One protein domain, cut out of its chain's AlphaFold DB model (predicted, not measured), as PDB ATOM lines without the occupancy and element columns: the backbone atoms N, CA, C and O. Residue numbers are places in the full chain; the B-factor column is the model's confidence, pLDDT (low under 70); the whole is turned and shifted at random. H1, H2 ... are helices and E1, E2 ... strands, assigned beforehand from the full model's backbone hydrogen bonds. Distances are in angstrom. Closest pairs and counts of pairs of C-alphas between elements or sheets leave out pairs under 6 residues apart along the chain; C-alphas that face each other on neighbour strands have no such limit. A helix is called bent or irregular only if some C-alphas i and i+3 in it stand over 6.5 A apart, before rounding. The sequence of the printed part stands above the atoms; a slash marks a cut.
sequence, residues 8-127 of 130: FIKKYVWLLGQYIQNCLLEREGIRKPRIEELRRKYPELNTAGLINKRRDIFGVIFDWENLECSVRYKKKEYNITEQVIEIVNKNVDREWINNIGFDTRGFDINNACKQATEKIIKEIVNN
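This is residues 8 to 127 of the 130 residues of an uncharacterized protein of Candidatus Lokiarchaeota archaeon (UniProt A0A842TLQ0). A small three-stranded sheet has the long helix H1 along one face, with H5 crossing H1 on that face and H4 folding back on H5; H2 and H3 make a corner at one end, farthest from the sheet at H2. The printed part has 120 residues, in the order H1 H2 H3 E1 E2 E3 H4 H5. The sheet E1 E2 E3 is an antiparallel meander, each strand the neighbour of the one before; the class is mostly helix, in two layers, with H1, H4 and H5 on one face. It is compact, radius of gyration of the C-alphas 15.6 A, spanning 47 by 38 by 25 A.

Look for E1 at residues 61 to 63, E2 at 68 to 73, 16.9 A long, and E3 at 76 to 79. Find C-alpha 8 at (160.496, 131.566, 81.731); H1 runs 29.1 A to residue 27. H2 is residues 35 to 41, H3 47 to 58, H4 81 to 91. H5, residues 109 to 126, runs 24.1 A to C-alpha 126 at (168.544, 123.620, 52.925), with a kink of 30 degrees near residue 116; it is only just irregular, C-alphas 118 and 121 being 6.7 A apart.

In hairpin E1 and E2, see N 61 and O 70 at 2.9 A; in hairpin E2 and E3, N 78 and O 71 at 2.8 A. H1 is on the sheet, height 8.8 A, along E2 at 3 degrees on the local plane. H1 touches H5, closest C-alphas Ile 20 and Ile 121, 6.7 A, at a steep tilt of 50 degrees. H4 and H5, a helical hairpin, touch at Ile 87 and Ala 112, C-alphas 5.9 A apart. H3 touches H2, about perpendicular at 83 degrees, closest C-alphas Ile 35 and Leu 50, 6.3 A. Backbones of H1, H3 and H4 have every O i to N i+4 pair within hydrogen-bond range; H5 has 12 of 14, H2 1 of 3, with 3 of 4 O i to N i+3 pairs.

The C-alphas farthest apart, of Arg 40 and Glu 95, are 47.3 A apart. The printed part has no cut. The link from H4 to H5, residues 92 to 108, is long; pLDDT is under 70 at residues 94 to 105.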
ATOM      1  N   PHE A   8     159.745 132.799  81.962       73.19
ATOM      2  CA  PHE A   8     160.496 131.566  81.731       73.19
ATOM      3  C   PHE A   8     160.487 131.074  80.278       73.19
ATOM      4  O   PHE A   8     161.539 130.710  79.763       73.19
ATOM      5  N   ILE A   9     159.348 131.124  79.577       81.56
ATOM      6  CA  ILE A   9     159.275 130.685  78.173       81.56
ATOM      7  C   ILE A   9     160.130 131.590  77.289       81.56
ATOM      8  O   ILE A   9     160.902 131.087  76.476       81.56
ATOM      9  N   LYS A  10     160.078 132.915  77.500       88.38
ATOM     10  CA  LYS A  10     160.911 133.867  76.746       88.38
ATOM     11  C   LYS A  10     162.401 133.545  76.903       88.38
ATOM     12  O   LYS A  10     163.137 133.537  75.921       88.38
ATOM     13  N   LYS A  11     162.831 133.196  78.123       88.50
ATOM     14  CA  LYS A  11     164.214 132.783  78.415       88.50
ATOM     15  C   LYS A  11     164.614 131.514  77.655       88.50
ATOM     16  O   LYS A  11     165.713 131.474  77.109       88.50
ATOM     17  N   TYR A  12     163.749 130.501  77.594       90.50
ATOM     18  CA  TYR A  12     164.037 129.251  76.880       90.50
ATOM     19  C   TYR A  12     164.064 129.428  75.360       90.50
ATOM     20  O   TYR A  12     164.961 128.890  74.711       90.50
ATOM     21  N   VAL A  13     163.151 130.231  74.804       94.00
ATOM     22  CA  VAL A  13     163.148 130.578  73.372       94.00
ATOM     23  C   VAL A  13     164.434 131.323  73.014       94.00
ATOM     24  O   VAL A  13     165.129 130.928  72.080       94.00
ATOM     25  N   TRP A  14     164.813 132.332  73.804       94.69
ATOM     26  CA  TRP A  14     166.076 133.045  73.616       94.69
ATOM     27  C   TRP A  14     167.289 132.106  73.709       94.69
ATOM     28  O   TRP A  14     168.175 132.161  72.858       94.69
ATOM     29  N   LEU A  15     167.333 131.219  74.709       93.81
ATOM     30  CA  LEU A  15     168.446 130.288  74.911       93.81
ATOM     31  C   LEU A  15     168.601 129.313  73.735       93.81
ATOM     32  O   LEU A  15     169.713 129.117  73.243       93.81
ATOM     33  N   LEU A  16     167.495 128.731  73.265       96.19
ATOM     34  CA  LEU A  16     167.508 127.822  72.122       96.19
ATOM     35  C   LEU A  16     167.857 128.565  70.823       96.19
ATOM     36  O   LEU A  16     168.650 128.066  70.027       96.19
ATOM     37  N   GLY A  17     167.366 129.794  70.646       97.50
ATOM     38  CA  GLY A  17     167.760 130.672  69.542       97.50
ATOM     39  C   GLY A  17     169.262 130.979  69.534       97.50
ATOM     40  O   GLY A  17     169.908 130.897  68.490       97.50
ATOM     41  N   GLN A  18     169.861 131.245  70.702       96.62
ATOM     42  CA  GLN A  18     171.313 131.427  70.821       96.62
ATOM     43  C   GLN A  18     172.088 130.166  70.439       96.62
ATOM     44  O   GLN A  18     173.132 130.261  69.794       96.62
ATOM     45  N   TYR A  19     171.602 128.990  70.838       97.06
ATOM     46  CA  TYR A  19     172.193 127.722  70.422       97.06
ATOM     47  C   TYR A  19     172.170 127.581  68.893       97.06
ATOM     48  O   TYR A  19     173.224 127.375  68.289       97.06
ATOM     49  N   ILE A  20     171.011 127.802  68.267       98.00
ATOM     50  CA  ILE A  20     170.840 127.717  66.810       98.00
ATOM     51  C   ILE A  20     171.777 128.691  66.088       98.00
ATOM     52  O   ILE A  20     172.534 128.271  65.213       98.00
ATOM     53  N   GLN A  21     171.807 129.966  66.497       97.81
ATOM     54  CA  GLN A  21     172.710 130.962  65.913       97.81
ATOM     55  C   GLN A  21     174.178 130.523  65.998       97.81
ATOM     56  O   GLN A  21     174.939 130.706  65.048       97.81
ATOM     57  N   ASN A  22     174.587 129.936  67.123       96.12
ATOM     58  CA  ASN A  22     175.963 129.485  67.314       96.12
ATOM     59  C   ASN A  22     176.331 128.330  66.387       96.12
ATOM     60  O   ASN A  22     177.415 128.357  65.808       96.12
ATOM     61  N   CYS A  23     175.435 127.359  66.215       96.81
ATOM     62  CA  CYS A  23     175.638 126.262  65.277       96.81
ATOM     63  C   CYS A  23     175.727 126.756  63.828       96.81
ATOM     64  O   CYS A  23     176.543 126.256  63.055       96.81
ATOM     65  N   LEU A  24     174.919 127.752  63.453       97.06
ATOM     66  CA  LEU A  24     174.965 128.352  62.116       97.06
ATOM     67  C   LEU A  24     176.293 129.081  61.873       97.06
ATOM     68  O   LEU A  24     176.925 128.856  60.843       97.06
ATOM     69  N   LEU A  25     176.776 129.860  62.848       96.62
ATOM     70  CA  LEU A  25     178.091 130.505  62.764       96.62
ATOM     71  C   LEU A  25     179.226 129.487  62.614       96.62
ATOM     72  O   LEU A  25     180.129 129.692  61.806       96.62
ATOM     73  N   GLU A  26     179.181 128.389  63.370       95.25
ATOM     74  CA  GLU A  26     180.175 127.318  63.274       95.25
ATOM     75  C   GLU A  26     180.175 126.666  61.886       95.25
ATOM     76  O   GLU A  26     181.239 126.467  61.302       95.25
ATOM     77  N   ARG A  27     178.991 126.424  61.307       94.81
ATOM     78  CA  ARG A  27     178.854 125.915  59.931       94.81
ATOM     79  C   ARG A  27     179.402 126.874  58.875       94.81
ATOM     80  O   ARG A  27     179.890 126.414  57.849       94.81
ATOM     81  N   GLU A  28     179.346 128.181  59.116       95.12
ATOM     82  CA  GLU A  28     179.970 129.194  58.252       95.12
ATOM     83  C   GLU A  28     181.479 129.361  58.510       95.12
ATOM     84  O   GLU A  28     182.132 130.166  57.848       95.12
ATOM     85  N   GLY A  29     182.055 128.635  59.476       95.25
ATOM     86  CA  GLY A  29     183.448 128.815  59.892       95.25
ATOM     87  C   GLY A  29     183.699 130.150  60.607       95.25
ATOM     88  O   GLY A  29     184.841 130.601  60.713       95.25
ATOM     89  N   ILE A  30     182.647 130.808  61.105       94.44
ATOM     90  CA  ILE A  30     182.736 132.111  61.765       94.44
ATOM     91  C   ILE A  30     183.082 131.916  63.241       94.44
ATOM     92  O   ILE A  30     182.264 131.519  64.072       94.44
ATOM     93  N   ARG A  31     184.311 132.291  63.606       92.75
ATOM     94  CA  ARG A  31     184.744 132.324  65.005       92.75
ATOM     95  C   ARG A  31     184.252 133.591  65.700       92.75
ATOM     96  O   ARG A  31     184.638 134.703  65.341       92.75
ATOM     97  N   LYS A  32     183.505 133.424  66.792       91.69
ATOM     98  CA  LYS A  32     183.160 134.538  67.686       91.69
ATOM     99  C   LYS A  32     184.419 135.066  68.394       91.69
ATOM    100  O   LYS A  32     185.060 134.286  69.105       91.69
ATOM    101  N   PRO A  33     184.751 136.365  68.279       93.38
ATOM    102  CA  PRO A  33     185.908 136.938  68.957       93.38
ATOM    103  C   PRO A  33     185.744 136.856  70.477       93.38
ATOM    104  O   PRO A  33     184.626 136.905  71.002       93.38
ATOM    105  N   ARG A  34     186.862 136.722  71.190       94.06
ATOM    106  CA  ARG A  34     186.919 136.853  72.648       94.06
ATOM    107  C   ARG A  34     186.735 138.319  73.046       94.06
ATOM    108  O   ARG A  34     186.895 139.227  72.227       94.06
ATOM    109  N   ILE A  35     186.396 138.562  74.308       94.06
ATOM    110  CA  ILE A  35     186.128 139.920  74.802       94.06
ATOM    111  C   ILE A  35     187.386 140.796  74.720       94.06
ATOM    112  O   ILE A  35     187.299 141.968  74.370       94.06
ATOM    113  N   GLU A  36     188.564 140.220  74.941       94.50
ATOM    114  CA  GLU A  36     189.861 140.898  74.843       94.50
ATOM    115  C   GLU A  36     190.152 141.355  73.408       94.50
ATOM    116  O   GLU A  36     190.715 142.427  73.188       94.50
ATOM    117  N   GLU A  37     189.731 140.564  72.420       94.81
ATOM    118  CA  GLU A  37     189.867 140.903  71.001       94.81
ATOM    119  C   GLU A  37     188.903 142.027  70.607       94.81
ATOM    120  O   GLU A  37     189.271 142.913  69.835       94.81
ATOM    121  N   LEU A  38     187.687 142.030  71.167       95.62
ATOM    122  CA  LEU A  38     186.715 143.108  70.969       95.62
ATOM    123  C   LEU A  38     187.145 144.409  71.645       95.62
ATOM    124  O   LEU A  38     186.930 145.472  71.072       95.62
ATOM    125  N   ARG A  39     187.810 144.342  72.803       96.50
ATOM    126  CA  ARG A  39     188.316 145.524  73.514       96.50
ATOM    127  C   ARG A  39     189.279 146.353  72.663       96.50
ATOM    128  O   ARG A  39     189.293 147.568  72.783       96.50
ATOM    129  N   ARG A  40     190.053 145.721  71.772       94.31
ATOM    130  CA  ARG A  40     190.937 146.438  70.833       94.31
ATOM    131  C   ARG A  40     190.165 147.242  69.784       94.31
ATOM    132  O   ARG A  40     190.680 148.242  69.302       94.31
ATOM    133  N   LYS A  41     188.963 146.789  69.408       94.69
ATOM    134  CA  LYS A  41     188.103 147.439  68.405       94.69
ATOM    135  C   LYS A  41     187.133 148.453  69.011       94.69
ATOM    136  O   LYS A  41     186.768 149.397  68.326       94.69
ATOM    137  N   TYR A  42     186.725 148.230  70.258       95.69
ATOM    138  CA  TYR A  42     185.774 149.059  71.000       95.69
ATOM    139  C   TYR A  42     186.361 149.422  72.379       95.69
ATOM    140  O   TYR A  42     185.876 148.932  73.406       95.69
ATOM    141  N   PRO A  43     187.473 150.184  72.427       96.00
ATOM    142  CA  PRO A  43     188.180 150.495  73.673       96.00
ATOM    143  C   PRO A  43     187.346 151.322  74.661       96.00
ATOM    144  O   PRO A  43     187.606 151.281  75.861       96.00
ATOM    145  N   GLU A  44     186.338 152.038  74.171       97.31
ATOM    146  CA  GLU A  44     185.400 152.843  74.951       97.31
ATOM    147  C   GLU A  44     184.407 152.005  75.768       97.31
ATOM    148  O   GLU A  44     183.820 152.496  76.733       97.31
ATOM    149  N   LEU A  45     184.208 150.732  75.404       97.06
ATOM    150  CA  LEU A  45     183.238 149.869  76.065       97.06
ATOM    151  C   LEU A  45     183.846 149.150  77.276       97.06
ATOM    152  O   LEU A  45     184.907 148.516  77.229       97.06
ATOM    153  N   ASN A  46     183.099 149.164  78.379       96.81
ATOM    154  CA  ASN A  46     183.375 148.291  79.513       96.81
ATOM    155  C   ASN A  46     183.065 146.817  79.165       96.81
ATOM    156  O   ASN A  46     182.509 146.498  78.114       96.81
ATOM    157  N   THR A  47     183.418 145.886  80.054       95.81
ATOM    158  CA  THR A  47     183.236 144.442  79.814       95.81
ATOM    159  C   THR A  47     181.785 144.065  79.491       95.81
ATOM    160  O   THR A  47     181.557 143.276  78.578       95.81
ATOM    161  N   ALA A  48     180.804 144.652  80.183       95.69
ATOM    162  CA  ALA A  48     179.387 144.395  79.922       95.69
ATOM    163  C   ALA A  48     178.959 144.909  78.536       95.69
ATOM    164  O   ALA A  48     178.296 144.193  77.788       95.69
ATOM    165  N   GLY A  49     179.407 146.109  78.156       96.94
ATOM    166  CA  GLY A  49     179.193 146.678  76.827       96.94
ATOM    167  C   GLY A  49     179.790 145.811  75.721       96.94
ATOM    168  O   GLY A  49     179.135 145.572  74.713       96.94
ATOM    169  N   LEU A  50     180.987 145.254  75.931       97.19
ATOM    170  CA  LEU A  50     181.621 144.330  74.983       97.19
ATOM    171  C   LEU A  50     180.856 143.005  74.853       97.19
ATOM    172  O   LEU A  50     180.721 142.487  73.745       97.19
ATOM    173  N   ILE A  51     180.341 142.459  75.958       94.25
ATOM    174  CA  ILE A  51     179.499 141.252  75.943       94.25
ATOM    175  C   ILE A  51     178.212 141.513  75.155       94.25
ATOM    176  O   ILE A  51     177.862 140.711  74.288       94.25
ATOM    177  N   ASN A  52     177.549 142.645  75.405       93.06
ATOM    178  CA  ASN A  52     176.348 143.037  74.672       93.06
ATOM    179  C   ASN A  52     176.654 143.238  73.187       93.06
ATOM    180  O   ASN A  52     176.020 142.604  72.355       93.06
ATOM    181  N   LYS A  53     177.716 143.979  72.849       95.12
ATOM    182  CA  LYS A  53     178.135 144.188  71.458       95.12
ATOM    183  C   LYS A  53     178.423 142.870  70.738       95.12
ATOM    184  O   LYS A  53     178.036 142.690  69.586       95.12
ATOM    185  N   ARG A  54     179.082 141.924  71.415       95.00
ATOM    186  CA  ARG A  54     179.318 140.572  70.888       95.00
ATOM    187  C   ARG A  54     178.002 139.849  70.613       95.00
ATOM    188  O   ARG A  54     177.888 139.193  69.582       95.00
ATOM    189  N   ARG A  55     177.036 139.948  71.525       91.94
ATOM    190  CA  ARG A  55     175.709 139.346  71.374       91.94
ATOM    191  C   ARG A  55     174.915 139.998  70.242       91.94
ATOM    192  O   ARG A  55     174.280 139.274  69.496       91.94
ATOM    193  N   ASP A  56     174.994 141.309  70.058       91.75
ATOM    194  CA  ASP A  56     174.251 142.000  68.995       91.75
ATOM    195  C   ASP A  56     174.746 141.588  67.595       91.75
ATOM    196  O   ASP A  56     173.965 141.417  66.655       91.75
ATOM    197  N   ILE A  57     176.062 141.385  67.461       93.19
ATOM    198  CA  ILE A  57     176.696 141.006  66.193       93.19
ATOM    199  C   ILE A  57     176.539 139.504  65.913       93.19
ATOM    200  O   ILE A  57     176.203 139.120  64.795       93.19
ATOM    201  N   PHE A  58     176.803 138.654  66.909       94.94
ATOM    202  CA  PHE A  58     176.952 137.204  66.722       94.94
ATOM    203  C   PHE A  58     175.879 136.360  67.417       94.94
ATOM    204  O   PHE A  58     175.926 135.135  67.350       94.94
ATOM    205  N   GLY A  59     174.979 136.978  68.169       95.00
ATOM    206  CA  GLY A  59     173.883 136.298  68.842       95.00
ATOM    207  C   GLY A  59     172.599 136.334  68.023       95.00
ATOM    208  O   GLY A  59     172.518 136.985  66.982       95.00
ATOM    209  N   VAL A  60     171.609 135.600  68.522       97.12
ATOM    210  CA  VAL A  60     170.239 135.615  67.999       97.12
ATOM    211  C   VAL A  60     169.636 137.020  68.087       97.12
ATOM    212  O   VAL A  60     169.884 137.747  69.056       97.12
ATOM    213  N   ILE A  61     168.828 137.385  67.095       96.31
ATOM    214  CA  ILE A  61     167.978 138.574  67.135       96.31
ATOM    215  C   ILE A  61     166.722 138.184  67.903       96.31
ATOM    216  O   ILE A  61     166.022 137.255  67.507       96.31
ATOM    217  N   PHE A  62     166.461 138.852  69.022       95.50
ATOM    218  CA  PHE A  62     165.340 138.494  69.881       95.50
ATOM    219  C   PHE A  62     164.580 139.729  70.346       95.50
ATOM    220  O   PHE A  62     165.161 140.592  71.013       95.50
ATOM    221  N   ASP A  63     163.290 139.778  70.030       93.88
ATOM    222  CA  ASP A  63     162.358 140.779  70.532       93.88
ATOM    223  C   ASP A  63     161.696 140.255  71.813       93.88
ATOM    224  O   ASP A  63     160.896 139.317  71.809       93.88
ATOM    225  N   TRP A  64     162.034 140.874  72.944       90.88
ATOM    226  CA  TRP A  64     161.483 140.496  74.242       90.88
ATOM    227  C   TRP A  64     160.021 140.891  74.413       90.88
ATOM    228  O   TRP A  64     159.327 140.248  75.204       90.88
ATOM    229  N   GLU A  65     159.553 141.936  73.736       89.50
ATOM    230  CA  GLU A  65     158.180 142.425  73.837       89.50
ATOM    231  C   GLU A  65     157.252 141.478  73.080       89.50
ATOM    232  O   GLU A  65     156.349 140.895  73.694       89.50
ATOM    233  N   ASN A  66     157.578 141.225  71.810       90.44
ATOM    234  CA  ASN A  66     156.762 140.439  70.882       90.44
ATOM    235  C   ASN A  66     157.076 138.934  70.874       90.44
ATOM    236  O   ASN A  66     156.315 138.160  70.302       90.44
ATOM    237  N   LEU A  67     158.134 138.495  71.572       91.50
ATOM    238  CA  LEU A  67     158.613 137.104  71.578       91.50
ATOM    239  C   LEU A  67     159.049 136.626  70.182       91.50
ATOM    240  O   LEU A  67     158.880 135.461  69.841       91.50
ATOM    241  N   GLU A  68     159.649 137.510  69.389       95.06
ATOM    242  CA  GLU A  68     160.183 137.156  68.071       95.06
ATOM    243  C   GLU A  68     161.636 136.696  68.179       95.06
ATOM    244  O   GLU A  68     162.433 137.241  68.945       95.06
ATOM    245  N   CYS A  69     161.983 135.665  67.416       95.88
ATOM    246  CA  CYS A  69     163.286 135.021  67.421       95.88
ATOM    247  C   CYS A  69     163.748 134.792  65.980       95.88
ATOM    248  O   CYS A  69     163.191 133.952  65.272       95.88
ATOM    249  N   SER A  70     164.801 135.502  65.578       97.31
ATOM    250  CA  SER A  70     165.397 135.397  64.245       97.31
ATOM    251  C   SER A  70     166.890 135.098  64.321       97.31
ATOM    252  O   SER A  70     167.611 135.571  65.204       97.31
ATOM    253  N   VAL A  71     167.381 134.325  63.356       97.19
ATOM    254  CA  VAL A  71     168.799 133.963  63.229       97.19
ATOM    255  C   VAL A  71     169.343 134.353  61.868       97.19
ATOM    256  O   VAL A  71     168.614 134.472  60.889       97.19
ATOM    257  N   ARG A  72     170.659 134.538  61.800       95.94
ATOM    258  CA  ARG A  72     171.379 134.898  60.581       95.94
ATOM    259  C   ARG A  72     172.173 133.709  60.066       95.94
ATOM    260  O   ARG A  72     172.888 133.071  60.842       95.94
ATOM    261  N   TYR A  73     172.094 133.469  58.762       95.94
ATOM    262  CA  TYR A  73     172.914 132.481  58.062       95.94
ATOM    263  C   TYR A  73     173.121 132.895  56.603       95.94
ATOM    264  O   TYR A  73     172.171 133.294  55.930       95.94
ATOM    265  N   LYS A  74     174.361 132.842  56.097       92.31
ATOM    266  CA  LYS A  74     174.712 133.199  54.706       92.31
ATOM    267  C   LYS A  74     174.155 134.559  54.253       92.31
ATOM    268  O   LYS A  74     173.695 134.710  53.123       92.31
ATOM    269  N   LYS A  75     174.230 135.566  55.134       89.06
ATOM    270  CA  LYS A  75     173.714 136.942  54.935       89.06
ATOM    271  C   LYS A  75     172.187 137.068  54.816       89.06
ATOM    272  O   LYS A  75     171.710 138.151  54.492       89.06
ATOM    273  N   LYS A  76     171.433 136.002  55.081       93.19
ATOM    274  CA  LYS A  76     169.975 136.041  55.219       93.19
ATOM    275  C   LYS A  76     169.585 136.003  56.690       93.19
ATOM    276  O   LYS A  76     170.340 135.495  57.522       93.19
ATOM    277  N   GLU A  77     168.413 136.540  56.980       94.81
ATOM    278  CA  GLU A  77     167.743 136.408  58.265       94.81
ATOM    279  C   GLU A  77     166.593 135.412  58.114       94.81
ATOM    280  O   GLU A  77     165.894 135.441  57.106       94.81
ATOM    281  N   TYR A  78     166.437 134.528  59.094       96.62
ATOM    282  CA  TYR A  78     165.390 133.516  59.151       96.62
ATOM    283  C   TYR A  78     164.595 133.726  60.432       96.62
ATOM    284  O   TYR A  78     165.176 133.673  61.523       96.62
ATOM    285  N   ASN A  79     163.287 133.945  60.306       96.06
ATOM    286  CA  ASN A  79     162.389 133.979  61.453       96.06
ATOM    287  C   ASN A  79     162.087 132.537  61.878       96.06
ATOM    288  O   ASN A  79     161.519 131.759  61.120       96.06
ATOM    289  N   ILE A  80     162.498 132.174  63.092       96.88
ATOM    290  CA  ILE A  80     162.356 130.817  63.639       96.88
ATOM    291  C   ILE A  80     161.419 130.779  64.847       96.88
ATOM    292  O   ILE A  80     161.444 129.835  65.640       96.88
ATOM    293  N   THR A  81     160.629 131.837  65.034       95.12
ATOM    294  CA  THR A  81     159.826 132.062  66.238       95.12
ATOM    295  C   THR A  81     158.903 130.887  66.529       95.12
ATOM    296  O   THR A  81     158.943 130.325  67.627       95.12
ATOM    297  N   GLU A  82     158.113 130.467  65.542       94.00
ATOM    298  CA  GLU A  82     157.124 129.404  65.717       94.00
ATOM    299  C   GLU A  82     157.787 128.057  66.017       94.00
ATOM    300  O   GLU A  82     157.409 127.377  66.972       94.00
ATOM    301  N   GLN A  83     158.831 127.700  65.265       95.62
ATOM    302  CA  GLN A  83     159.547 126.437  65.414       95.62
ATOM    303  C   GLN A  83     160.256 126.355  66.773       95.62
ATOM    304  O   GLN A  83     160.228 125.315  67.434       95.62
ATOM    305  N   VAL A  84     160.876 127.450  67.227       95.50
ATOM    306  CA  VAL A  84     161.537 127.498  68.539       95.50
ATOM    307  C   VAL A  84     160.508 127.408  69.664       95.50
ATOM    308  O   VAL A  84     160.716 126.643  70.606       95.50
ATOM    309  N   ILE A  85     159.388 128.134  69.575       93.56
ATOM    310  CA  ILE A  85     158.305 128.064  70.568       93.56
ATOM    311  C   ILE A  85     157.713 126.653  70.631       93.56
ATOM    312  O   ILE A  85     157.459 126.143  71.725       93.56
ATOM    313  N   GLU A  86     157.517 126.000  69.485       93.75
ATOM    314  CA  GLU A  86     157.037 124.620  69.401       93.75
ATOM    315  C   GLU A  86     157.970 123.664  70.158       93.75
ATOM    316  O   GLU A  86     157.518 122.906  71.023       93.75
ATOM    317  N   ILE A  87     159.279 123.728  69.885       94.88
ATOM    318  CA  ILE A  87     160.279 122.881  70.549       94.88
ATOM    319  C   ILE A  87     160.337 123.184  72.046       94.88
ATOM    320  O   ILE A  87     160.356 122.256  72.854       94.88
ATOM    321  N   VAL A  88     160.332 124.458  72.443       91.94
ATOM    322  CA  VAL A  88     160.337 124.842  73.860       91.94
ATOM    323  C   VAL A  88     159.115 124.265  74.567       91.94
ATOM    324  O   VAL A  88     159.267 123.574  75.568       91.94
ATOM    325  N   ASN A  89     157.913 124.445  74.023       88.75
ATOM    326  CA  ASN A  89     156.688 123.935  74.639       88.75
ATOM    327  C   ASN A  89     156.670 122.408  74.796       88.75
ATOM    328  O   ASN A  89     156.107 121.919  75.772       88.75
ATOM    329  N   LYS A  90     157.282 121.662  73.867       90.19
ATOM    330  CA  LYS A  90     157.400 120.193  73.932       90.19
ATOM    331  C   LYS A  90     158.386 119.704  74.989       90.19
ATOM    332  O   LYS A  90     158.271 118.572  75.442       90.19
ATOM    333  N   ASN A  91     159.368 120.529  75.337       89.56
ATOM    334  CA  ASN A  91     160.461 120.157  76.234       89.56
ATOM    335  C   ASN A  91     160.355 120.830  77.604       89.56
ATOM    336  O   ASN A  91     161.230 120.633  78.444       89.56
ATOM    337  N   VAL A  92     159.315 121.635  77.828       85.62
ATOM    338  CA  VAL A  92     159.043 122.246  79.124       85.62
ATOM    339  C   VAL A  92     158.060 121.386  79.913       85.62
ATOM    340  O   VAL A  92     156.913 121.195  79.507       85.62
ATOM    341  N   ASP A  93     158.492 120.929  81.080       77.25
ATOM    342  CA  ASP A  93     157.639 120.300  82.077       77.25
ATOM    343  C   ASP A  93     156.872 121.377  82.856       77.25
ATOM    344  O   ASP A  93     157.430 122.128  83.664       77.25
ATOM    345  N   ARG A  94     155.564 121.457  82.590       68.00
ATOM    346  CA  ARG A  94     154.672 122.477  83.153       68.00
ATOM    347  C   ARG A  94     154.404 122.296  84.644       68.00
ATOM    348  O   ARG A  94     154.045 123.279  85.290       68.00
ATOM    349  N   GLU A  95     154.606 121.102  85.195       64.38
ATOM    350  CA  GLU A  95     154.442 120.858  86.633       64.38
ATOM    351  C   GLU A  95     155.587 121.494  87.435       64.38
ATOM    352  O   GLU A  95     155.384 121.986  88.547       64.38
ATOM    353  N   TRP A  96     156.778 121.588  86.835       58.50
ATOM    354  CA  TRP A  96     157.969 122.158  87.469       58.50
ATOM    355  C   TRP A  96     158.112 123.673  87.306       58.50
ATOM    356  O   TRP A  96     158.851 124.278  88.082       58.50
ATOM    357  N   ILE A  97     157.379 124.311  86.381       56.66
ATOM    358  CA  ILE A  97     157.408 125.778  86.175       56.66
ATOM    359  C   ILE A  97     157.060 126.545  87.465       56.66
ATOM    360  O   ILE A  97     157.539 127.660  87.670       56.66
ATOM    361  N   ASN A  98     156.255 125.951  88.352       54.28
ATOM    362  CA  ASN A  98     155.833 126.570  89.610       54.28
ATOM    363  C   ASN A  98     156.854 126.417  90.753       54.28
ATOM    364  O   ASN A  98     156.690 127.038  91.802       54.28
ATOM    365  N   ASN A  99     157.912 125.621  90.573       51.47
ATOM    366  CA  ASN A  99     158.950 125.441  91.581       51.47
ATOM    367  C   ASN A  99     160.046 126.497  91.382       51.47
ATOM    368  O   ASN A  99     160.895 126.382  90.501       51.47
ATOM    369  N   ILE A 100     160.026 127.518  92.245       49.12
ATOM    370  CA  ILE A 100     160.803 128.782  92.243       49.12
ATOM    371  C   ILE A 100     162.327 128.562  92.469       49.12
ATOM    372  O   ILE A 100     163.037 129.414  92.989       49.12
ATOM    373  N   GLY A 101     162.862 127.386  92.135       48.88
ATOM    374  CA  GLY A 101     164.162 126.928  92.619       48.88
ATOM    375  C   GLY A 101     165.348 127.080  91.668       48.88
ATOM    376  O   GLY A 101     166.431 127.397  92.142       48.88
ATOM    377  N   PHE A 102     165.223 126.801  90.365       48.81
ATOM    378  CA  PHE A 102     166.412 126.628  89.512       48.81
ATOM    379  C   PHE A 102     166.155 126.904  88.025       48.81
ATOM    380  O   PHE A 102     165.181 126.432  87.450       48.81
ATOM    381  N   ASP A 103     167.115 127.589  87.399       57.34
ATOM    382  CA  ASP A 103     167.056 128.248  86.084       57.34
ATOM    383  C   ASP A 103     166.746 127.380  84.845       57.34
ATOM    384  O   ASP A 103     166.505 127.937  83.771       57.34
ATOM    385  N   THR A 104     166.749 126.050  84.973       56.50
ATOM    386  CA  THR A 104     166.424 125.093  83.896       56.50
ATOM    387  C   THR A 104     165.641 123.862  84.378       56.50
ATOM    388  O   THR A 104     165.444 122.927  83.601       56.50
ATOM    389  N   ARG A 105     165.212 123.794  85.653       62.66
ATOM    390  CA  ARG A 105     164.416 122.642  86.117       62.66
ATOM    391  C   ARG A 105     163.047 122.703  85.447       62.66
ATOM    392  O   ARG A 105     162.335 123.692  85.574       62.66
ATOM    393  N   GLY A 106     162.729 121.651  84.703       70.44
ATOM    394  CA  GLY A 106     161.547 121.596  83.856       70.44
ATOM    395  C   GLY A 106     161.768 122.084  82.427       70.44
ATOM    396  O   GLY A 106     160.782 122.320  81.753       70.44
ATOM    397  N   PHE A 107     163.005 122.240  81.935       85.06
ATOM    398  CA  PHE A 107     163.276 122.355  80.497       85.06
ATOM    399  C   PHE A 107     164.357 121.359  80.065       85.06
ATOM    400  O   PHE A 107     165.521 121.489  80.449       85.06
ATOM    401  N   ASP A 108     163.983 120.374  79.246       88.88
ATOM    402  CA  ASP A 108     164.922 119.426  78.641       88.88
ATOM    403  C   ASP A 108     165.683 120.089  77.483       88.88
ATOM    404  O   ASP A 108     165.372 119.928  76.298       88.88
ATOM    405  N   ILE A 109     166.697 120.877  77.846       89.38
ATOM    406  CA  ILE A 109     167.542 121.599  76.891       89.38
ATOM    407  C   ILE A 109     168.283 120.651  75.939       89.38
ATOM    408  O   ILE A 109     168.496 120.999  74.781       89.38
ATOM    409  N   ASN A 110     168.660 119.450  76.386       90.75
ATOM    410  CA  ASN A 110     169.410 118.508  75.556       90.75
ATOM    411  C   ASN A 110     168.537 117.998  74.408       90.75
ATOM    412  O   ASN A 110     168.951 118.039  73.246       90.75
ATOM    413  N   ASN A 111     167.310 117.575  74.719       93.88
ATOM    414  CA  ASN A 111     166.367 117.140  73.700       93.88
ATOM    415  C   ASN A 111     165.898 118.309  72.818       93.88
ATOM    416  O   ASN A 111     165.781 118.148  71.603       93.88
ATOM    417  N   ALA A 112     165.723 119.509  73.383       94.69
ATOM    418  CA  ALA A 112     165.410 120.712  72.612       94.69
ATOM    419  C   ALA A 112     166.510 121.059  71.589       94.69
ATOM    420  O   ALA A 112     166.212 121.292  70.417       94.69
ATOM    421  N   CYS A 113     167.783 121.033  71.993       96.31
ATOM    422  CA  CYS A 113     168.927 121.256  71.101       96.31
ATOM    423  C   CYS A 113     169.022 120.185  70.004       96.31
ATOM    424  O   CYS A 113     169.299 120.510  68.845       96.31
ATOM    425  N   LYS A 114     168.750 118.916  70.341       96.94
ATOM    426  CA  LYS A 114     168.684 117.825  69.358       96.94
ATOM    427  C   LYS A 114     167.603 118.094  68.307       96.94
ATOM    428  O   LYS A 114     167.912 118.101  67.119       96.94
ATOM    429  N   GLN A 115     166.374 118.395  68.732       97.38
ATOM    430  CA  GLN A 115     165.264 118.717  67.825       97.38
ATOM    431  C   GLN A 115     165.569 119.946  66.958       97.38
ATOM    432  O   GLN A 115     165.335 119.923  65.752       97.38
ATOM    433  N   ALA A 116     166.144 121.000  67.542       96.94
ATOM    434  CA  ALA A 116     166.524 122.203  66.803       96.94
ATOM    435  C   ALA A 116     167.594 121.917  65.739       96.94
ATOM    436  O   ALA A 116     167.552 122.483  64.647       96.94
ATOM    437  N   THR A 117     168.524 121.003  66.025       95.56
ATOM    438  CA  THR A 117     169.519 120.537  65.051       95.56
ATOM    439  C   THR A 117     168.893 119.708  63.942       95.56
ATOM    440  O   THR A 117     169.259 119.865  62.781       95.56
ATOM    441  N   GLU A 118     167.967 118.816  64.283       94.69
ATOM    442  CA  GLU A 118     167.344 117.893  63.335       94.69
ATOM    443  C   GLU A 118     166.297 118.550  62.434       94.69
ATOM    444  O   GLU A 118     166.101 118.048  61.329       94.69
ATOM    445  N   LYS A 119     165.677 119.646  62.890       94.81
ATOM    446  CA  LYS A 119     164.625 120.396  62.192       94.81
ATOM    447  C   LYS A 119     165.138 121.762  61.723       94.81
ATOM    448  O   LYS A 119     165.612 121.879  60.600       94.81
ATOM    449  N   ILE A 120     165.170 122.753  62.617       96.19
ATOM    450  CA  ILE A 120     165.412 124.168  62.279       96.19
ATOM    451  C   ILE A 120     166.746 124.377  61.554       96.19
ATOM    452  O   ILE A 120     166.794 125.003  60.502       96.19
ATOM    453  N   ILE A 121     167.853 123.853  62.093       95.75
ATOM    454  CA  ILE A 121     169.174 124.058  61.479       95.75
ATOM    455  C   ILE A 121     169.239 123.395  60.097       95.75
ATOM    456  O   ILE A 121     169.827 123.976  59.185       95.75
ATOM    457  N   LYS A 122     168.656 122.200  59.923       94.62
ATOM    458  CA  LYS A 122     168.621 121.539  58.609       94.62
ATOM    459  C   LYS A 122     167.792 122.337  57.614       94.62
ATOM    460  O   LYS A 122     168.296 122.619  56.533       94.62
ATOM    461  N   GLU A 123     166.596 122.755  58.011       95.06
ATOM    462  CA  GLU A 123     165.697 123.542  57.167       95.06
ATOM    463  C   GLU A 123     166.355 124.870  56.744       95.06
ATOM    464  O   GLU A 123     166.371 125.200  55.562       95.06
ATOM    465  N   ILE A 124     167.021 125.594  57.654       95.44
ATOM    466  CA  ILE A 124     167.791 126.806  57.304       95.44
ATOM    467  C   ILE A 124     168.899 126.489  56.293       95.44
ATOM    468  O   ILE A 124     169.074 127.201  55.303       95.44
ATOM    469  N   VAL A 125     169.678 125.429  56.535       93.19
ATOM    470  CA  VAL A 125     170.812 125.057  55.674       93.19
ATOM    471  C   VAL A 125     170.350 124.661  54.271       93.19
ATOM    472  O   VAL A 125     171.041 124.990  53.302       93.19
ATOM    473  N   ASN A 126     169.192 124.012  54.173       92.12
ATOM    474  CA  ASN A 126     168.544 123.620  52.925       92.12
ATOM    475  C   ASN A 126     167.716 124.752  52.290       92.12
ATOM    476  O   ASN A 126     167.257 124.598  51.162       92.12
ATOM    477  N   ASN A 127     167.576 125.896  52.972       86.50
ATOM    478  CA  ASN A 127     166.743 127.028  52.562       86.50
ATOM    479  C   ASN A 127     165.250 126.648  52.424       86.50
ATOM    480  O   ASN A 127     164.595 127.025  51.456       86.50
TER     481      ASN A 127